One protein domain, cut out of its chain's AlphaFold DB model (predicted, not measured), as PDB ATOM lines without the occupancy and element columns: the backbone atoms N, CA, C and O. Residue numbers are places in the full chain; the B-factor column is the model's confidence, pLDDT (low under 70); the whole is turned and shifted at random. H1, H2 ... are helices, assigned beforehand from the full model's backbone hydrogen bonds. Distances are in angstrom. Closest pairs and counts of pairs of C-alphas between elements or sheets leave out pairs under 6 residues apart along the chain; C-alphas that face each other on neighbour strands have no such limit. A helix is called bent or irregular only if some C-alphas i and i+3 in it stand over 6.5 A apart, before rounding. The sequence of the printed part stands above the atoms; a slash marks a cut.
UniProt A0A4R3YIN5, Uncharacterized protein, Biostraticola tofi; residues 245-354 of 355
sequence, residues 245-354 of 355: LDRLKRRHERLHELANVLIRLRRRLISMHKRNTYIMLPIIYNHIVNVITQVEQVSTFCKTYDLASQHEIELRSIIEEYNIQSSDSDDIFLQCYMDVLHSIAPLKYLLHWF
ATOM      1  N   LEU A 245      -1.363  34.454 -44.387       68.75
ATOM      2  CA  LEU A 245      -2.539  33.586 -44.500       68.75
ATOM      3  C   LEU A 245      -2.473  32.394 -43.540       68.75
ATOM      4  O   LEU A 245      -3.448  32.111 -42.846       68.75
ATOM      5  N   ASP A 246      -1.329  31.718 -43.445       70.62
ATOM      6  CA  ASP A 246      -1.167  30.579 -42.535       70.62
ATOM      7  C   ASP A 246      -1.229  30.995 -41.052       70.62
ATOM      8  O   ASP A 246      -1.859  30.330 -40.222       70.62
ATOM      9  N   ARG A 247      -0.640  32.147 -40.701       74.00
ATOM     10  CA  ARG A 247      -0.795  32.735 -39.358       74.00
ATOM     11  C   ARG A 247      -2.251  33.080 -39.067       74.00
ATOM     12  O   ARG A 247      -2.747  32.771 -37.986       74.00
ATOM     13  N   LEU A 248      -2.947  33.672 -40.035       71.88
ATOM     14  CA  LEU A 248      -4.358  34.015 -39.904       71.88
ATOM     15  C   LEU A 248      -5.227  32.770 -39.716       71.88
ATOM     16  O   LEU A 248      -6.124  32.781 -38.880       71.88
ATOM     17  N   LYS A 249      -4.941  31.685 -40.438       70.25
ATOM     18  CA  LYS A 249      -5.668  30.419 -40.309       70.25
ATOM     19  C   LYS A 249      -5.497  29.799 -38.919       70.25
ATOM     20  O   LYS A 249      -6.475  29.409 -38.294       70.25
ATOM     21  N   ARG A 250      -4.279  29.792 -38.375       73.94
ATOM     22  CA  ARG A 250      -4.046  29.323 -36.995       73.94
ATOM     23  C   ARG A 250      -4.742  30.205 -35.958       73.94
ATOM     24  O   ARG A 250      -5.313  29.703 -34.992       73.94
ATOM     25  N   ARG A 251      -4.737  31.521 -36.175       75.44
ATOM     26  CA  ARG A 251      -5.473  32.490 -35.353       75.44
ATOM     27  C   ARG A 251      -6.985  32.275 -35.421       75.44
ATOM     28  O   ARG A 251      -7.655  32.345 -34.393       75.44
ATOM     29  N   HIS A 252      -7.512  31.971 -36.604       73.00
ATOM     30  CA  HIS A 252      -8.905  31.590 -36.812       73.00
ATOM     31  C   HIS A 252      -9.261  30.379 -35.956       73.00
ATOM     32  O   HIS A 252     -10.200  30.461 -35.169       73.00
ATOM     33  N   GLU A 253      -8.526  29.273 -36.103       73.31
ATOM     34  CA  GLU A 253      -8.832  28.008 -35.421       73.31
ATOM     35  C   GLU A 253      -8.907  28.215 -33.905       73.31
ATOM     36  O   GLU A 253      -9.902  27.855 -33.276       73.31
ATOM     37  N   ARG A 254      -7.931  28.929 -33.333       78.62
ATOM     38  CA  ARG A 254      -7.902  29.238 -31.897       78.62
ATOM     39  C   ARG A 254      -9.045  30.137 -31.444       78.62
ATOM     40  O   ARG A 254      -9.619  29.902 -30.383       78.62
ATOM     41  N   LEU A 255      -9.379  31.177 -32.209       80.56
ATOM     42  CA  LEU A 255     -10.460  32.091 -31.837       80.56
ATOM     43  C   LEU A 255     -11.830  31.406 -31.938       80.56
ATOM     44  O   LEU A 255     -12.687  31.611 -31.080       80.56
ATOM     45  N   HIS A 256     -12.023  30.552 -32.942       79.75
ATOM     46  CA  HIS A 256     -13.225  29.738 -33.086       79.75
ATOM     47  C   HIS A 256     -13.345  28.700 -31.957       79.75
ATOM     48  O   HIS A 256     -14.414  28.537 -31.364       79.75
ATOM     49  N   GLU A 257     -12.250  28.026 -31.593       81.44
ATOM     50  CA  GLU A 257     -12.209  27.139 -30.426       81.44
ATOM     51  C   GLU A 257     -12.545  27.884 -29.132       81.44
ATOM     52  O   GLU A 257     -13.390  27.416 -28.365       81.44
ATOM     53  N   LEU A 258     -11.954  29.064 -28.916       84.25
ATOM     54  CA  LEU A 258     -12.262  29.908 -27.765       84.25
ATOM     55  C   LEU A 258     -13.748  30.271 -27.733       84.25
ATOM     56  O   LEU A 258     -14.392  30.042 -26.713       84.25
ATOM     57  N   ALA A 259     -14.315  30.763 -28.837       85.88
ATOM     58  CA  ALA A 259     -15.736  31.099 -28.918       85.88
ATOM     59  C   ALA A 259     -16.621  29.903 -28.524       85.88
ATOM     60  O   ALA A 259     -17.499  30.029 -27.669       85.88
ATOM     61  N   ASN A 260     -16.323  28.708 -29.042       84.50
ATOM     62  CA  ASN A 260     -17.043  27.480 -28.690       84.50
ATOM     63  C   ASN A 260     -16.895  27.089 -27.215       84.50
ATOM     64  O   ASN A 260     -17.811  26.524 -26.610       84.50
ATOM     65  N   VAL A 261     -15.731  27.330 -26.612       86.69
ATOM     66  CA  VAL A 261     -15.535  27.120 -25.176       86.69
ATOM     67  C   VAL A 261     -16.354  28.121 -24.365       86.69
ATOM     68  O   VAL A 261     -17.084  27.703 -23.468       86.69
ATOM     69  N   LEU A 262     -16.284  29.409 -24.695       88.50
ATOM     70  CA  LEU A 262     -16.994  30.474 -23.987       88.50
ATOM     71  C   LEU A 262     -18.514  30.275 -24.049       88.50
ATOM     72  O   LEU A 262     -19.183  30.378 -23.021       88.50
ATOM     73  N   ILE A 263     -19.052  29.889 -25.210       88.25
ATOM     74  CA  ILE A 263     -20.470  29.529 -25.369       88.25
ATOM     75  C   ILE A 263     -20.843  28.366 -24.441       88.25
ATOM     76  O   ILE A 263     -21.845  28.426 -23.728       88.25
ATOM     77  N   ARG A 264     -20.030  27.302 -24.404       87.00
ATOM     78  CA  ARG A 264     -20.276  26.155 -23.513       87.00
ATOM     79  C   ARG A 264     -20.228  26.553 -22.036       87.00
ATOM     80  O   ARG A 264     -21.056  26.070 -21.264       87.00
ATOM     81  N   LEU A 265     -19.297  27.427 -21.649       86.12
ATOM     82  CA  LEU A 265     -19.192  27.948 -20.285       86.12
ATOM     83  C   LEU A 265     -20.431  28.762 -19.905       86.12
ATOM     84  O   LEU A 265     -21.052  28.458 -18.888       86.12
ATOM     85  N   ARG A 266     -20.852  29.713 -20.748       87.31
ATOM     86  CA  ARG A 266     -22.080  30.490 -20.533       87.31
ATOM     87  C   ARG A 266     -23.297  29.580 -20.387       87.31
ATOM     88  O   ARG A 266     -24.032  29.681 -19.409       87.31
ATOM     89  N   ARG A 267     -23.492  28.647 -21.325       86.06
ATOM     90  CA  ARG A 267     -24.627  27.712 -21.297       86.06
ATOM     91  C   ARG A 267     -24.628  26.846 -20.039       86.06
ATOM     92  O   ARG A 267     -25.695  26.605 -19.494       86.06
ATOM     93  N   ARG A 268     -23.459  26.433 -19.534       83.31
ATOM     94  CA  ARG A 268     -23.337  25.708 -18.257       83.31
ATOM     95  C   ARG A 268     -23.716  26.565 -17.050       83.31
ATOM     96  O   ARG A 268     -24.270  26.027 -16.101       83.31
ATOM     97  N   LEU A 269     -23.405  27.856 -17.053       79.31
ATOM     98  CA  LEU A 269     -23.833  28.749 -15.971       79.31
ATOM     99  C   LEU A 269     -25.356  28.926 -15.970       79.31
ATOM    100  O   LEU A 269     -25.962  28.977 -14.907       79.31
ATOM    101  N   ILE A 270     -25.975  28.937 -17.154       75.75
ATOM    102  CA  ILE A 270     -27.433  29.028 -17.314       75.75
ATOM    103  C   ILE A 270     -28.122  27.692 -16.974       75.75
ATOM    104  O   ILE A 270     -29.136  27.666 -16.281       75.75
ATOM    105  N   SER A 271     -27.588  26.562 -17.443       67.19
ATOM    106  CA  SER A 271     -28.150  25.234 -17.194       67.19
ATOM    107  C   SER A 271     -27.506  24.604 -15.957       67.19
ATOM    108  O   SER A 271     -26.353  24.187 -16.014       67.19
ATOM    109  N   MET A 272     -28.248  24.426 -14.863       56.03
ATOM    110  CA  MET A 272     -27.770  23.806 -13.607       56.03
ATOM    111  C   MET A 272     -27.248  22.344 -13.722       56.03
ATOM    112  O   MET A 272     -27.023  21.680 -12.710       56.03
ATOM    113  N   HIS A 273     -27.042  21.797 -14.925       47.78
ATOM    114  CA  HIS A 273     -26.519  20.450 -15.147       47.78
ATOM    115  C   HIS A 273     -24.981  20.414 -15.202       47.78
ATOM    116  O   HIS A 273     -24.336  20.883 -16.140       47.78
ATOM    117  N   LYS A 274     -24.387  19.772 -14.189       46.69
ATOM    118  CA  LYS A 274     -22.955  19.457 -14.110       46.69
ATOM    119  C   LYS A 274     -22.614  18.296 -15.052       46.69
ATOM    120  O   LYS A 274     -22.831  17.138 -14.708       46.69
ATOM    121  N   ARG A 275     -22.014  18.578 -16.209       44.53
ATOM    122  CA  ARG A 275     -21.172  17.593 -16.911       44.53
ATOM    123  C   ARG A 275     -19.736  18.100 -16.970       44.53
ATOM    124  O   ARG A 275     -19.490  19.254 -17.309       44.53
ATOM    125  N   ASN A 276     -18.807  17.228 -16.581       39.56
ATOM    126  CA  ASN A 276     -17.374  17.487 -16.598       39.56
ATOM    127  C   ASN A 276     -16.854  17.373 -18.030       39.56
ATOM    128  O   ASN A 276     -16.685  16.276 -18.553       39.56
ATOM    129  N   THR A 277     -16.555  18.510 -18.638       42.97
ATOM    130  CA  THR A 277     -15.595  18.599 -19.734       42.97
ATOM    131  C   THR A 277     -14.408  19.396 -19.223       42.97
ATOM    132  O   THR A 277     -14.543  20.556 -18.836       42.97
ATOM    133  N   TYR A 278     -13.249  18.745 -19.171       45.00
ATOM    134  CA  TYR A 278     -11.985  19.413 -18.902       45.00
ATOM    135  C   TYR A 278     -11.678  20.307 -20.096       45.00
ATOM    136  O   TYR A 278     -11.436  19.815 -21.195       45.00
ATOM    137  N   ILE A 279     -11.728  21.618 -19.891       54.25
ATOM    138  CA  ILE A 279     -11.244  22.576 -20.873       54.25
ATOM    139  C   ILE A 279     -10.070  23.300 -20.224       54.25
ATOM    140  O   ILE A 279     -10.236  23.974 -19.209       54.25
ATOM    141  N   MET A 280      -8.879  23.104 -20.788       61.41
ATOM    142  CA  MET A 280      -7.624  23.720 -20.353       61.41
ATOM    143  C   MET A 280      -7.575  25.193 -20.803       61.41
ATOM    144  O   MET A 280      -6.754  25.562 -21.636       61.41
ATOM    145  N   LEU A 281      -8.483  26.033 -20.301       72.19
ATOM    146  CA  LEU A 281      -8.326  27.487 -20.383       72.19
ATOM    147  C   LEU A 281      -7.664  28.001 -19.101       72.19
ATOM    148  O   LEU A 281      -8.000  27.516 -18.016       72.19
ATOM    149  N   PRO A 282      -6.773  29.006 -19.187       82.94
ATOM    150  CA  PRO A 282      -6.333  29.730 -18.004       82.94
ATOM    151  C   PRO A 282      -7.541  30.230 -17.203       82.94
ATOM    152  O   PRO A 282      -8.516  30.722 -17.772       82.94
ATOM    153  N   ILE A 283      -7.472  30.109 -15.877       87.62
ATOM    154  CA  ILE A 283      -8.600  30.362 -14.963       87.62
ATOM    155  C   ILE A 283      -9.225  31.747 -15.188       87.62
ATOM    156  O   ILE A 283     -10.446  31.878 -15.161       87.62
ATOM    157  N   ILE A 284      -8.411  32.751 -15.523       91.69
ATOM    158  CA  ILE A 284      -8.861  34.119 -15.806       91.69
ATOM    159  C   ILE A 284      -9.943  34.214 -16.891       91.69
ATOM    160  O   ILE A 284     -10.859  35.017 -16.739       91.69
ATOM    161  N   TYR A 285      -9.929  33.362 -17.926       90.88
ATOM    162  CA  TYR A 285     -10.990  33.358 -18.945       90.88
ATOM    163  C   TYR A 285     -12.350  33.010 -18.325       90.88
ATOM    164  O   TYR A 285     -13.355  33.648 -18.631       90.88
ATOM    165  N   ASN A 286     -12.385  32.051 -17.395       89.50
ATOM    166  CA  ASN A 286     -13.614  31.669 -16.698       89.50
ATOM    167  C   ASN A 286     -14.115  32.793 -15.786       89.50
ATOM    168  O   ASN A 286     -15.315  33.042 -15.732       89.50
ATOM    169  N   HIS A 287     -13.208  33.487 -15.098       93.25
ATOM    170  CA  HIS A 287     -13.576  34.623 -14.255       93.25
ATOM    171  C   HIS A 287     -14.165  35.779 -15.076       93.25
ATOM    172  O   HIS A 287     -15.174  36.351 -14.681       93.25
ATOM    173  N   ILE A 288     -13.623  36.066 -16.266       95.31
ATOM    174  CA  ILE A 288     -14.218  37.064 -17.173       95.31
ATOM    175  C   ILE A 288     -15.644  36.648 -17.571       95.31
ATOM    176  O   ILE A 288     -16.554  37.475 -17.542       95.31
ATOM    177  N   VAL A 289     -15.874  35.363 -17.877       93.38
ATOM    178  CA  VAL A 289     -17.234  34.854 -18.140       93.38
ATOM    179  C   VAL A 289     -18.147  35.057 -16.928       93.38
ATOM    180  O   VAL A 289     -19.269  35.533 -17.098       93.38
ATOM    181  N   ASN A 290     -17.689  34.734 -15.717       92.06
ATOM    182  CA  ASN A 290     -18.479  34.898 -14.495       92.06
ATOM    183  C   ASN A 290     -18.839  36.362 -14.234       92.06
ATOM    184  O   ASN A 290     -19.956  36.650 -13.817       92.06
ATOM    185  N   VAL A 291     -17.918  37.282 -14.507       94.81
ATOM    186  CA  VAL A 291     -18.146  38.720 -14.374       94.81
ATOM    187  C   VAL A 291     -19.185  39.213 -15.386       94.81
ATOM    188  O   VAL A 291     -20.143  39.880 -15.004       94.81
ATOM    189  N   ILE A 292     -19.061  38.834 -16.663       95.25
ATOM    190  CA  ILE A 292     -20.017  39.225 -17.718       95.25
ATOM    191  C   ILE A 292     -21.413  38.641 -17.458       95.25
ATOM    192  O   ILE A 292     -22.421  39.294 -17.710       95.25
ATOM    193  N   THR A 293     -21.475  37.414 -16.940       90.50
ATOM    194  CA  THR A 293     -22.732  36.735 -16.574       90.50
ATOM    195  C   THR A 293     -23.227  37.090 -15.170       90.50
ATOM    196  O   THR A 293     -24.207  36.511 -14.709       90.50
ATOM    197  N   GLN A 294     -22.574  38.047 -14.497       90.19
ATOM    198  CA  GLN A 294     -22.933  38.569 -13.173       90.19
ATOM    199  C   GLN A 294     -22.927  37.525 -12.038       90.19
ATOM    200  O   GLN A 294     -23.468  37.762 -10.959       90.19
ATOM    201  N   VAL A 295     -22.276  36.377 -12.248       90.38
ATOM    202  CA  VAL A 295     -22.010  35.360 -11.216       90.38
ATOM    203  C   VAL A 295     -20.921  35.836 -10.251       90.38
ATOM    204  O   VAL A 295     -20.963  35.533  -9.060       90.38
ATOM    205  N   GLU A 296     -19.948  36.598 -10.752       93.00
ATOM    206  CA  GLU A 296     -18.861  37.195  -9.973       93.00
ATOM    207  C   GLU A 296     -18.955  38.724 -10.006       93.00
ATOM    208  O   GLU A 296     -19.198  39.330 -11.049       93.00
ATOM    209  N   GLN A 297     -18.752  39.367  -8.855       95.50
ATOM    210  CA  GLN A 297     -18.763  40.825  -8.756       95.50
ATOM    211  C   GLN A 297     -17.492  41.426  -9.362       95.50
ATOM    212  O   GLN A 297     -16.386  40.981  -9.051       95.50
ATOM    213  N   VAL A 298     -17.638  42.511 -10.131       97.00
ATOM    214  CA  VAL A 298     -16.514  43.198 -10.797       97.00
ATOM    215  C   VAL A 298     -15.403  43.584  -9.812       97.00
ATOM    216  O   VAL A 298     -14.230  43.345 -10.078       97.00
ATOM    217  N   SER A 299     -15.757  44.088  -8.626       96.62
ATOM    218  CA  SER A 299     -14.782  44.443  -7.582       96.62
ATOM    219  C   SER A 299     -13.987  43.244  -7.057       96.62
ATOM    220  O   SER A 299     -12.827  43.389  -6.678       96.62
ATOM    221  N   THR A 300     -14.594  42.054  -7.019       96.94
ATOM    222  CA  THR A 300     -13.916  40.823  -6.578       96.94
ATOM    223  C   THR A 300     -12.921  40.361  -7.633       96.94
ATOM    224  O   THR A 300     -11.774  40.053  -7.301       96.94
ATOM    225  N   PHE A 301     -13.322  40.406  -8.901       97.25
ATOM    226  CA  PHE A 301     -12.442  40.127 -10.028       97.25
ATOM    227  C   PHE A 301     -11.240  41.080 -10.059       97.25
ATOM    228  O   PHE A 301     -10.096  40.631 -10.078       97.25
ATOM    229  N   CYS A 302     -11.482  42.392  -9.980       97.25
ATOM    230  CA  CYS A 302     -10.418  43.395  -9.998       97.25
ATOM    231  C   CYS A 302      -9.427  43.214  -8.844       97.25
ATOM    232  O   CYS A 302      -8.227  43.272  -9.077       97.25
ATOM    233  N   LYS A 303      -9.900  42.902  -7.630       96.88
ATOM    234  CA  LYS A 303      -9.018  42.571  -6.496       96.88
ATOM    235  C   LYS A 303      -8.200  41.300  -6.731       96.88
ATOM    236  O   LYS A 303      -7.029  41.261  -6.373       96.88
ATOM    237  N   THR A 304      -8.808  40.269  -7.318       96.75
ATOM    238  CA  THR A 304      -8.151  38.973  -7.568       96.75
ATOM    239  C   THR A 304      -6.987  39.096  -8.553       96.75
ATOM    240  O   THR A 304      -5.979  38.414  -8.393       96.75
ATOM    241  N   TYR A 305      -7.116  39.976  -9.549       96.25
ATOM    242  CA  TYR A 305      -6.116  40.179 -10.605       96.25
ATOM    243  C   TYR A 305      -5.360  41.512 -10.489       96.25
ATOM    244  O   TYR A 305      -4.753  41.941 -11.466       96.25
ATOM    245  N   ASP A 306      -5.405  42.156  -9.317       96.25
ATOM    246  CA  ASP A 306      -4.714  43.419  -9.008       96.25
ATOM    247  C   ASP A 306      -4.941  44.528 -10.061       96.25
ATOM    248  O   ASP A 306      -4.024  45.200 -10.536       96.25
ATOM    249  N   LEU A 307      -6.196  44.693 -10.488       96.31
ATOM    250  CA  LEU A 307      -6.584  45.711 -11.462       96.31
ATOM    251  C   LEU A 307      -6.830  47.054 -10.768       96.31
ATOM    252  O   LEU A 307      -7.603  47.143  -9.814       96.31
ATOM    253  N   ALA A 308      -6.233  48.121 -11.302       96.12
ATOM    254  CA  ALA A 308      -6.435  49.485 -10.816       96.12
ATOM    255  C   ALA A 308      -7.913  49.923 -10.875       96.12
ATOM    256  O   ALA A 308      -8.654  49.532 -11.779       96.12
ATOM    257  N   SER A 309      -8.321  50.828  -9.975       95.38
ATOM    258  CA  SER A 309      -9.711  51.308  -9.858       95.38
ATOM    259  C   SER A 309     -10.287  51.878 -11.159       95.38
ATOM    260  O   SER A 309     -11.476  51.734 -11.422       95.38
ATOM    261  N   GLN A 310      -9.448  52.480 -12.009       96.62
ATOM    262  CA  GLN A 310      -9.871  52.970 -13.324       96.62
ATOM    263  C   GLN A 310     -10.382  51.835 -14.228       96.62
ATOM    264  O   GLN A 310     -11.375  52.012 -14.931       96.62
ATOM    265  N   HIS A 311      -9.741  50.664 -14.188       96.44
ATOM    266  CA  HIS A 311     -10.171  49.492 -14.950       96.44
ATOM    267  C   HIS A 311     -11.418  48.843 -14.355       96.44
ATOM    268  O   HIS A 311     -12.208  48.278 -15.100       96.44
ATOM    269  N   GLU A 312     -11.631  48.955 -13.040       97.25
ATOM    270  CA  GLU A 312     -12.893  48.537 -12.423       97.25
ATOM    271  C   GLU A 312     -14.069  49.364 -12.967       97.25
ATOM    272  O   GLU A 312     -15.086  48.796 -13.363       97.25
ATOM    273  N   ILE A 313     -13.916  50.692 -13.037       96.75
ATOM    274  CA  ILE A 313     -14.936  51.602 -13.585       96.75
ATOM    275  C   ILE A 313     -15.210  51.279 -15.058       96.75
ATOM    276  O   ILE A 313     -16.365  51.163 -15.464       96.75
ATOM    277  N   GLU A 314     -14.154  51.101 -15.853       95.88
ATOM    278  CA  GLU A 314     -14.270  50.765 -17.274       95.88
ATOM    279  C   GLU A 314     -14.968  49.413 -17.487       95.88
ATOM    280  O   GLU A 314     -15.890  49.310 -18.295       95.88
ATOM    281  N   LEU A 315     -14.590  48.390 -16.716       97.25
ATOM    282  CA  LEU A 315     -15.191  47.061 -16.791       97.25
ATOM    283  C   LEU A 315     -16.673  47.083 -16.396       97.25
ATOM    284  O   LEU A 315     -17.490  46.477 -17.088       97.25
ATOM    285  N   ARG A 316     -17.042  47.820 -15.337       97.12
ATOM    286  CA  ARG A 316     -18.453  48.031 -14.958       97.12
ATOM    287  C   ARG A 316     -19.237  48.695 -16.081       97.12
ATOM    288  O   ARG A 316     -20.279  48.176 -16.459       97.12
ATOM    289  N   SER A 317     -18.700  49.772 -16.654       96.44
ATOM    290  CA  SER A 317     -19.341  50.491 -17.757       96.44
ATOM    291  C   SER A 317     -19.596  49.584 -18.963       96.44
ATOM    292  O   SER A 317     -20.694  49.613 -19.513       96.44
ATOM    293  N   ILE A 318     -18.634  48.731 -19.338       96.81
ATOM    294  CA  ILE A 318     -18.824  47.755 -20.421       96.81
ATOM    295  C   ILE A 318     -19.933  46.758 -20.052       96.81
ATOM    296  O   ILE A 318     -20.845  46.534 -20.840       96.81
ATOM    297  N   ILE A 319     -19.900  46.163 -18.859       96.06
ATOM    298  CA  ILE A 319     -20.893  45.148 -18.465       96.06
ATOM    299  C   ILE A 319     -22.305  45.736 -18.400       96.06
ATOM    300  O   ILE A 319     -23.242  45.113 -18.895       96.06
ATOM    301  N   GLU A 320     -22.457  46.935 -17.838       94.94
ATOM    302  CA  GLU A 320     -23.730  47.658 -17.761       94.94
ATOM    303  C   GLU A 320     -24.259  48.027 -19.148       94.94
ATOM    304  O   GLU A 320     -25.447  47.879 -19.420       94.94
ATOM    305  N   GLU A 321     -23.381  48.446 -20.059       95.25
ATOM    306  CA  GLU A 321     -23.766  48.773 -21.426       95.25
ATOM    307  C   GLU A 321     -24.295  47.549 -22.187       95.25
ATOM    308  O   GLU A 321     -25.301  47.636 -22.905       95.25
ATOM    309  N   TYR A 322     -23.651  46.386 -22.037       94.88
ATOM    310  CA  TYR A 322     -24.133  45.154 -22.661       94.88
ATOM    311  C   TYR A 322     -25.363  44.588 -21.944       94.88
ATOM    312  O   TYR A 322     -26.263  44.124 -22.643       94.88
ATOM    313  N   ASN A 323     -25.423  44.686 -20.612       92.75
ATOM    314  CA  ASN A 323     -26.492  44.194 -19.735       92.75
ATOM    315  C   ASN A 323     -26.970  42.772 -20.087       92.75
ATOM    316  O   ASN A 323     -28.170  42.532 -20.230       92.75
ATOM    317  N   ILE A 324     -26.020  41.847 -20.266       91.31
ATOM    318  CA  ILE A 324     -26.290  40.492 -20.762       91.31
ATOM    319  C   ILE A 324     -27.291  39.764 -19.859       91.31
ATOM    320  O   ILE A 324     -27.031  39.534 -18.679       91.31
ATOM    321  N   GLN A 325     -28.398  39.334 -20.454       87.81
ATOM    322  CA  GLN A 325     -29.414  38.478 -19.860       87.81
ATOM    323  C   GLN A 325     -29.238  37.019 -20.306       87.81
ATOM    324  O   GLN A 325     -28.529  36.690 -21.264       87.81
ATOM    325  N   SER A 326     -29.921  36.103 -19.617       80.69
ATOM    326  CA  SER A 326     -29.920  34.673 -19.962       80.69
ATOM    327  C   SER A 326     -30.583  34.378 -21.314       80.69
ATOM    328  O   SER A 326     -30.212  33.406 -21.965       80.69
ATOM    329  N   SER A 327     -31.521  35.225 -21.748       83.12
ATOM    330  CA  SER A 327     -32.217  35.127 -23.037       83.12
ATOM    331  C   SER A 327     -31.432  35.693 -24.220       83.12
ATOM    332  O   SER A 327     -31.829  35.464 -25.360       83.12
ATOM    333  N   ASP A 328     -30.358  36.449 -23.978       86.62
ATOM    334  CA  ASP A 328     -29.606  37.081 -25.062       86.62
ATOM    335  C   ASP A 328     -28.864  36.049 -25.912       86.62
ATOM    336  O   ASP A 328     -28.459  34.981 -25.432       86.62
ATOM    337  N   SER A 329     -28.633  36.383 -27.180       85.94
ATOM    338  CA  SER A 329     -27.879  35.524 -28.089       85.94
ATOM    339  C   SER A 329     -26.426  35.353 -27.629       85.94
ATOM    340  O   SER A 329     -25.827  36.228 -26.999       85.94
ATOM    341  N   ASP A 330     -25.847  34.195 -27.954       87.50
ATOM    342  CA  ASP A 330     -24.436  33.901 -27.679       87.50
ATOM    343  C   ASP A 330     -23.493  34.915 -28.355       87.50
ATOM    344  O   ASP A 330     -22.442  35.248 -27.813       87.50
ATOM    345  N   ASP A 331     -23.922  35.478 -29.480       84.62
ATOM    346  CA  ASP A 331     -23.251  36.532 -30.235       84.62
ATOM    347  C   ASP A 331     -23.023  37.817 -29.426       84.62
ATOM    348  O   ASP A 331     -21.908  38.340 -29.397       84.62
ATOM    349  N   ILE A 332     -24.050  38.314 -28.725       88.94
ATOM    350  CA  ILE A 332     -23.935  39.533 -27.906       88.94
ATOM    351  C   ILE A 332     -22.994  39.280 -26.722       88.94
ATOM    352  O   ILE A 332     -22.174  40.135 -26.383       88.94
ATOM    353  N   PHE A 333     -23.068  38.090 -26.122       92.19
ATOM    354  CA  PHE A 333     -22.150  37.684 -25.061       92.19
ATOM    355  C   PHE A 333     -20.696  37.621 -25.550       92.19
ATOM    356  O   PHE A 333     -19.809  38.183 -24.909       92.19
ATOM    357  N   LEU A 334     -20.447  36.979 -26.694       90.50
ATOM    358  CA  LEU A 334     -19.116  36.904 -27.291       90.50
ATOM    359  C   LEU A 334     -18.582  38.294 -27.652       90.50
ATOM    360  O   LEU A 334     -17.406  38.576 -27.425       90.50
ATOM    361  N   GLN A 335     -19.435  39.186 -28.158       90.12
ATOM    362  CA  GLN A 335     -19.061  40.570 -28.421       90.12
ATOM    363  C   GLN A 335     -18.659  41.304 -27.133       90.12
ATOM    364  O   GLN A 335     -17.610  41.946 -27.116       90.12
ATOM    365  N   CYS A 336     -19.443  41.177 -26.055       94.19
ATOM    366  CA  CYS A 336     -19.114  41.746 -24.744       94.19
ATOM    367  C   CYS A 336     -17.754  41.241 -24.248       94.19
ATOM    368  O   CYS A 336     -16.900  42.023 -23.836       94.19
ATOM    369  N   TYR A 337     -17.523  39.931 -24.372       94.12
ATOM    370  CA  TYR A 337     -16.265  39.297 -23.998       94.12
ATOM    371  C   TYR A 337     -15.073  39.893 -24.756       94.12
ATOM    372  O   TYR A 337     -14.047  40.224 -24.158       94.12
ATOM    373  N   MET A 338     -15.212  40.081 -26.068       90.75
ATOM    374  CA  MET A 338     -14.168  40.700 -26.881       90.75
ATOM    375  C   MET A 338     -13.986  42.187 -26.564       90.75
ATOM    376  O   MET A 338     -12.850  42.649 -26.557       90.75
ATOM    377  N   ASP A 339     -15.053  42.928 -26.251       93.12
ATOM    378  CA  ASP A 339     -14.959  44.329 -25.822       93.12
ATOM    379  C   ASP A 339     -14.126  44.442 -24.542       93.12
ATOM    380  O   ASP A 339     -13.174  45.216 -24.496       93.12
ATOM    381  N   VAL A 340     -14.388  43.586 -23.548       95.62
ATOM    382  CA  VAL A 340     -13.590  43.519 -22.312       95.62
ATOM    383  C   VAL A 340     -12.113  43.269 -22.622       95.62
ATOM    384  O   VAL A 340     -11.256  44.023 -22.158       95.62
ATOM    385  N   LEU A 341     -11.796  42.253 -23.434       93.12
ATOM    386  CA  LEU A 341     -10.401  41.933 -23.758       93.12
ATOM    387  C   LEU A 341      -9.691  43.038 -24.553       93.12
ATOM    388  O   LEU A 341      -8.488  43.239 -24.385       93.12
ATOM    389  N   HIS A 342     -10.406  43.742 -25.433       90.75
ATOM    390  CA  HIS A 342      -9.837  44.804 -26.262       90.75
ATOM    391  C   HIS A 342      -9.791  46.174 -25.568       90.75
ATOM    392  O   HIS A 342      -8.967  47.008 -25.954       90.75
ATOM    393  N   SER A 343     -10.624  46.416 -24.556       93.69
ATOM    394  CA  SER A 343     -10.694  47.692 -23.833       93.69
ATOM    395  C   SER A 343      -9.780  47.700 -22.606       93.69
ATOM    396  O   SER A 343      -8.935  48.586 -22.470       93.69
ATOM    397  N   ILE A 344      -9.826  46.651 -21.776       95.94
ATOM    398  CA  ILE A 344      -9.099  46.616 -20.501       95.94
ATOM    399  C   ILE A 344      -7.618  46.293 -20.731       95.94
ATOM    400  O   ILE A 344      -7.243  45.151 -21.004       95.94
ATOM    401  N   ALA A 345      -6.749  47.302 -20.606       94.00
ATOM    402  CA  ALA A 345      -5.334  47.191 -20.972       94.00
ATOM    403  C   ALA A 345      -4.583  46.015 -20.303       94.00
ATOM    404  O   ALA A 345      -3.924  45.274 -21.037       94.00
ATOM    405  N   PRO A 346      -4.725  45.753 -18.985       94.88
ATOM    406  CA  PRO A 346      -4.102  44.593 -18.345       94.88
ATOM    407  C   PRO A 346      -4.602  43.234 -18.843       94.88
ATOM    408  O   PRO A 346      -3.936  42.239 -18.603       94.88
ATOM    409  N   LEU A 347      -5.747  43.162 -19.531       94.69
ATOM    410  CA  LEU A 347      -6.297  41.911 -20.066       94.69
ATOM    411  C   LEU A 347      -5.924  41.678 -21.535       94.69
ATOM    412  O   LEU A 347      -6.085  40.565 -22.034       94.69
ATOM    413  N   LYS A 348      -5.367  42.677 -22.232       91.06
ATOM    414  CA  LYS A 348      -5.036  42.579 -23.666       91.06
ATOM    415  C   LYS A 348      -4.067  41.447 -23.996       91.06
ATOM    416  O   LYS A 348      -4.146  40.892 -25.087       91.06
ATOM    417  N   TYR A 349      -3.183  41.059 -23.074       89.25
ATOM    418  CA  TYR A 349      -2.261  39.937 -23.298       89.25
ATOM    419  C   TYR A 349      -2.997  38.606 -23.527       89.25
ATOM    420  O   TYR A 349      -2.471  37.724 -24.201       89.25
ATOM    421  N   LEU A 350      -4.233  38.468 -23.033       88.75
ATOM    422  CA  LEU A 350      -5.078  37.297 -23.278       88.75
ATOM    423  C   LEU A 350      -5.458  37.160 -24.758       88.75
ATOM    424  O   LEU A 350      -5.746  36.052 -25.210       88.75
ATOM    425  N   LEU A 351      -5.402  38.251 -25.531       82.69
ATOM    426  CA  LEU A 351      -5.572  38.216 -26.984       82.69
ATOM    427  C   LEU A 351      -4.408  37.498 -27.682       82.69
ATOM    428  O   LEU A 351      -4.601  36.928 -28.752       82.69
ATOM    429  N   HIS A 352      -3.205  37.496 -27.092       75.50
ATOM    430  CA  HIS A 352      -2.026  36.851 -27.685       75.50
ATOM    431  C   HIS A 352      -2.104  35.326 -27.638       75.50
ATOM    432  O   HIS A 352      -1.474  34.657 -28.451       75.50
ATOM    433  N   TRP A 353      -2.900  34.757 -26.728       67.00
ATOM    434  CA  TRP A 353      -3.110  33.310 -26.672       67.00
ATOM    435  C   TRP A 353      -3.708  32.765 -27.985       67.00
ATOM    436  O   TRP A 353      -3.413  31.646 -28.404       67.00
ATOM    437  N   PHE A 354      -4.463  33.606 -28.695       64.38
ATOM    438  CA  PHE A 354      -5.003  33.344 -30.028       64.38
ATOM    439  C   PHE A 354      -4.461  34.307 -31.102       64.38
ATOM    440  O   PHE A 354      -5.051  34.404 -32.174       64.38
TER     441      PHE A 354
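This is residues 245 to 354 of the 355 residues of an uncharacterized protein of Biostraticola tofi (UniProt A0A4R3YIN5). The long helix H1 makes one side of the domain, with H2 and H5 packed crosswise on it in the middle and H3 and H4 on their far side. H6 folds back from the end of H5 to H1, while residues 271 to 282 make a long outlying loop. The printed part has 110 residues with six named helices, H1 to H6 in chain order, and no named strand, an all helix domain. It is compact, with a radius of gyration of the C-alphas of 14.0 A and spans of 39 by 35 by 23 A.

Find C-alpha 245 at (-2.539, 33.586, -44.500); from there H1, residues 245 to 270, runs 37.1 A to C-alpha 270 at (-27.433, 29.028, -17.314). Look next for H2 at residues 283 to 292, 14.7 A, and H3 at 298 to 304, 9.9 A. H4, residues 309 to 322, measures 20.2 A, and H5, residues 330 to 343, 19.8 A. H6, residues 345 to 354, runs 16.5 A to C-alpha 354 at (-5.003, 33.344, -30.028); it is irregular, with C-alphas 346 and 349 7.0 A apart.

Start at the hub, H5, which touches H1 at a steep tilt of 63 degrees, closest at the C-alphas of Ile 263 and Asp 330, 6.3 A. H5 and H4 form a helical hairpin at 23 degrees. H2 touches H1, closest at the C-alphas of Arg 266 and Val 289, 6.9 A. H1 and H4 are apart. Every O i to N i+4 pair is within hydrogen-bond range in H1 to H5; H6 has 0 of 6, but 6 of 7 O i to N i+3 pairs.

The C-alphas of Leu 245 and Met 272, the two farthest apart, are 41.1 A apart. The printed part has no cut, and H1 to H2 is the long link. Look for pLDDT under 70 at residues 245, 271 to 280 and 353 to 354.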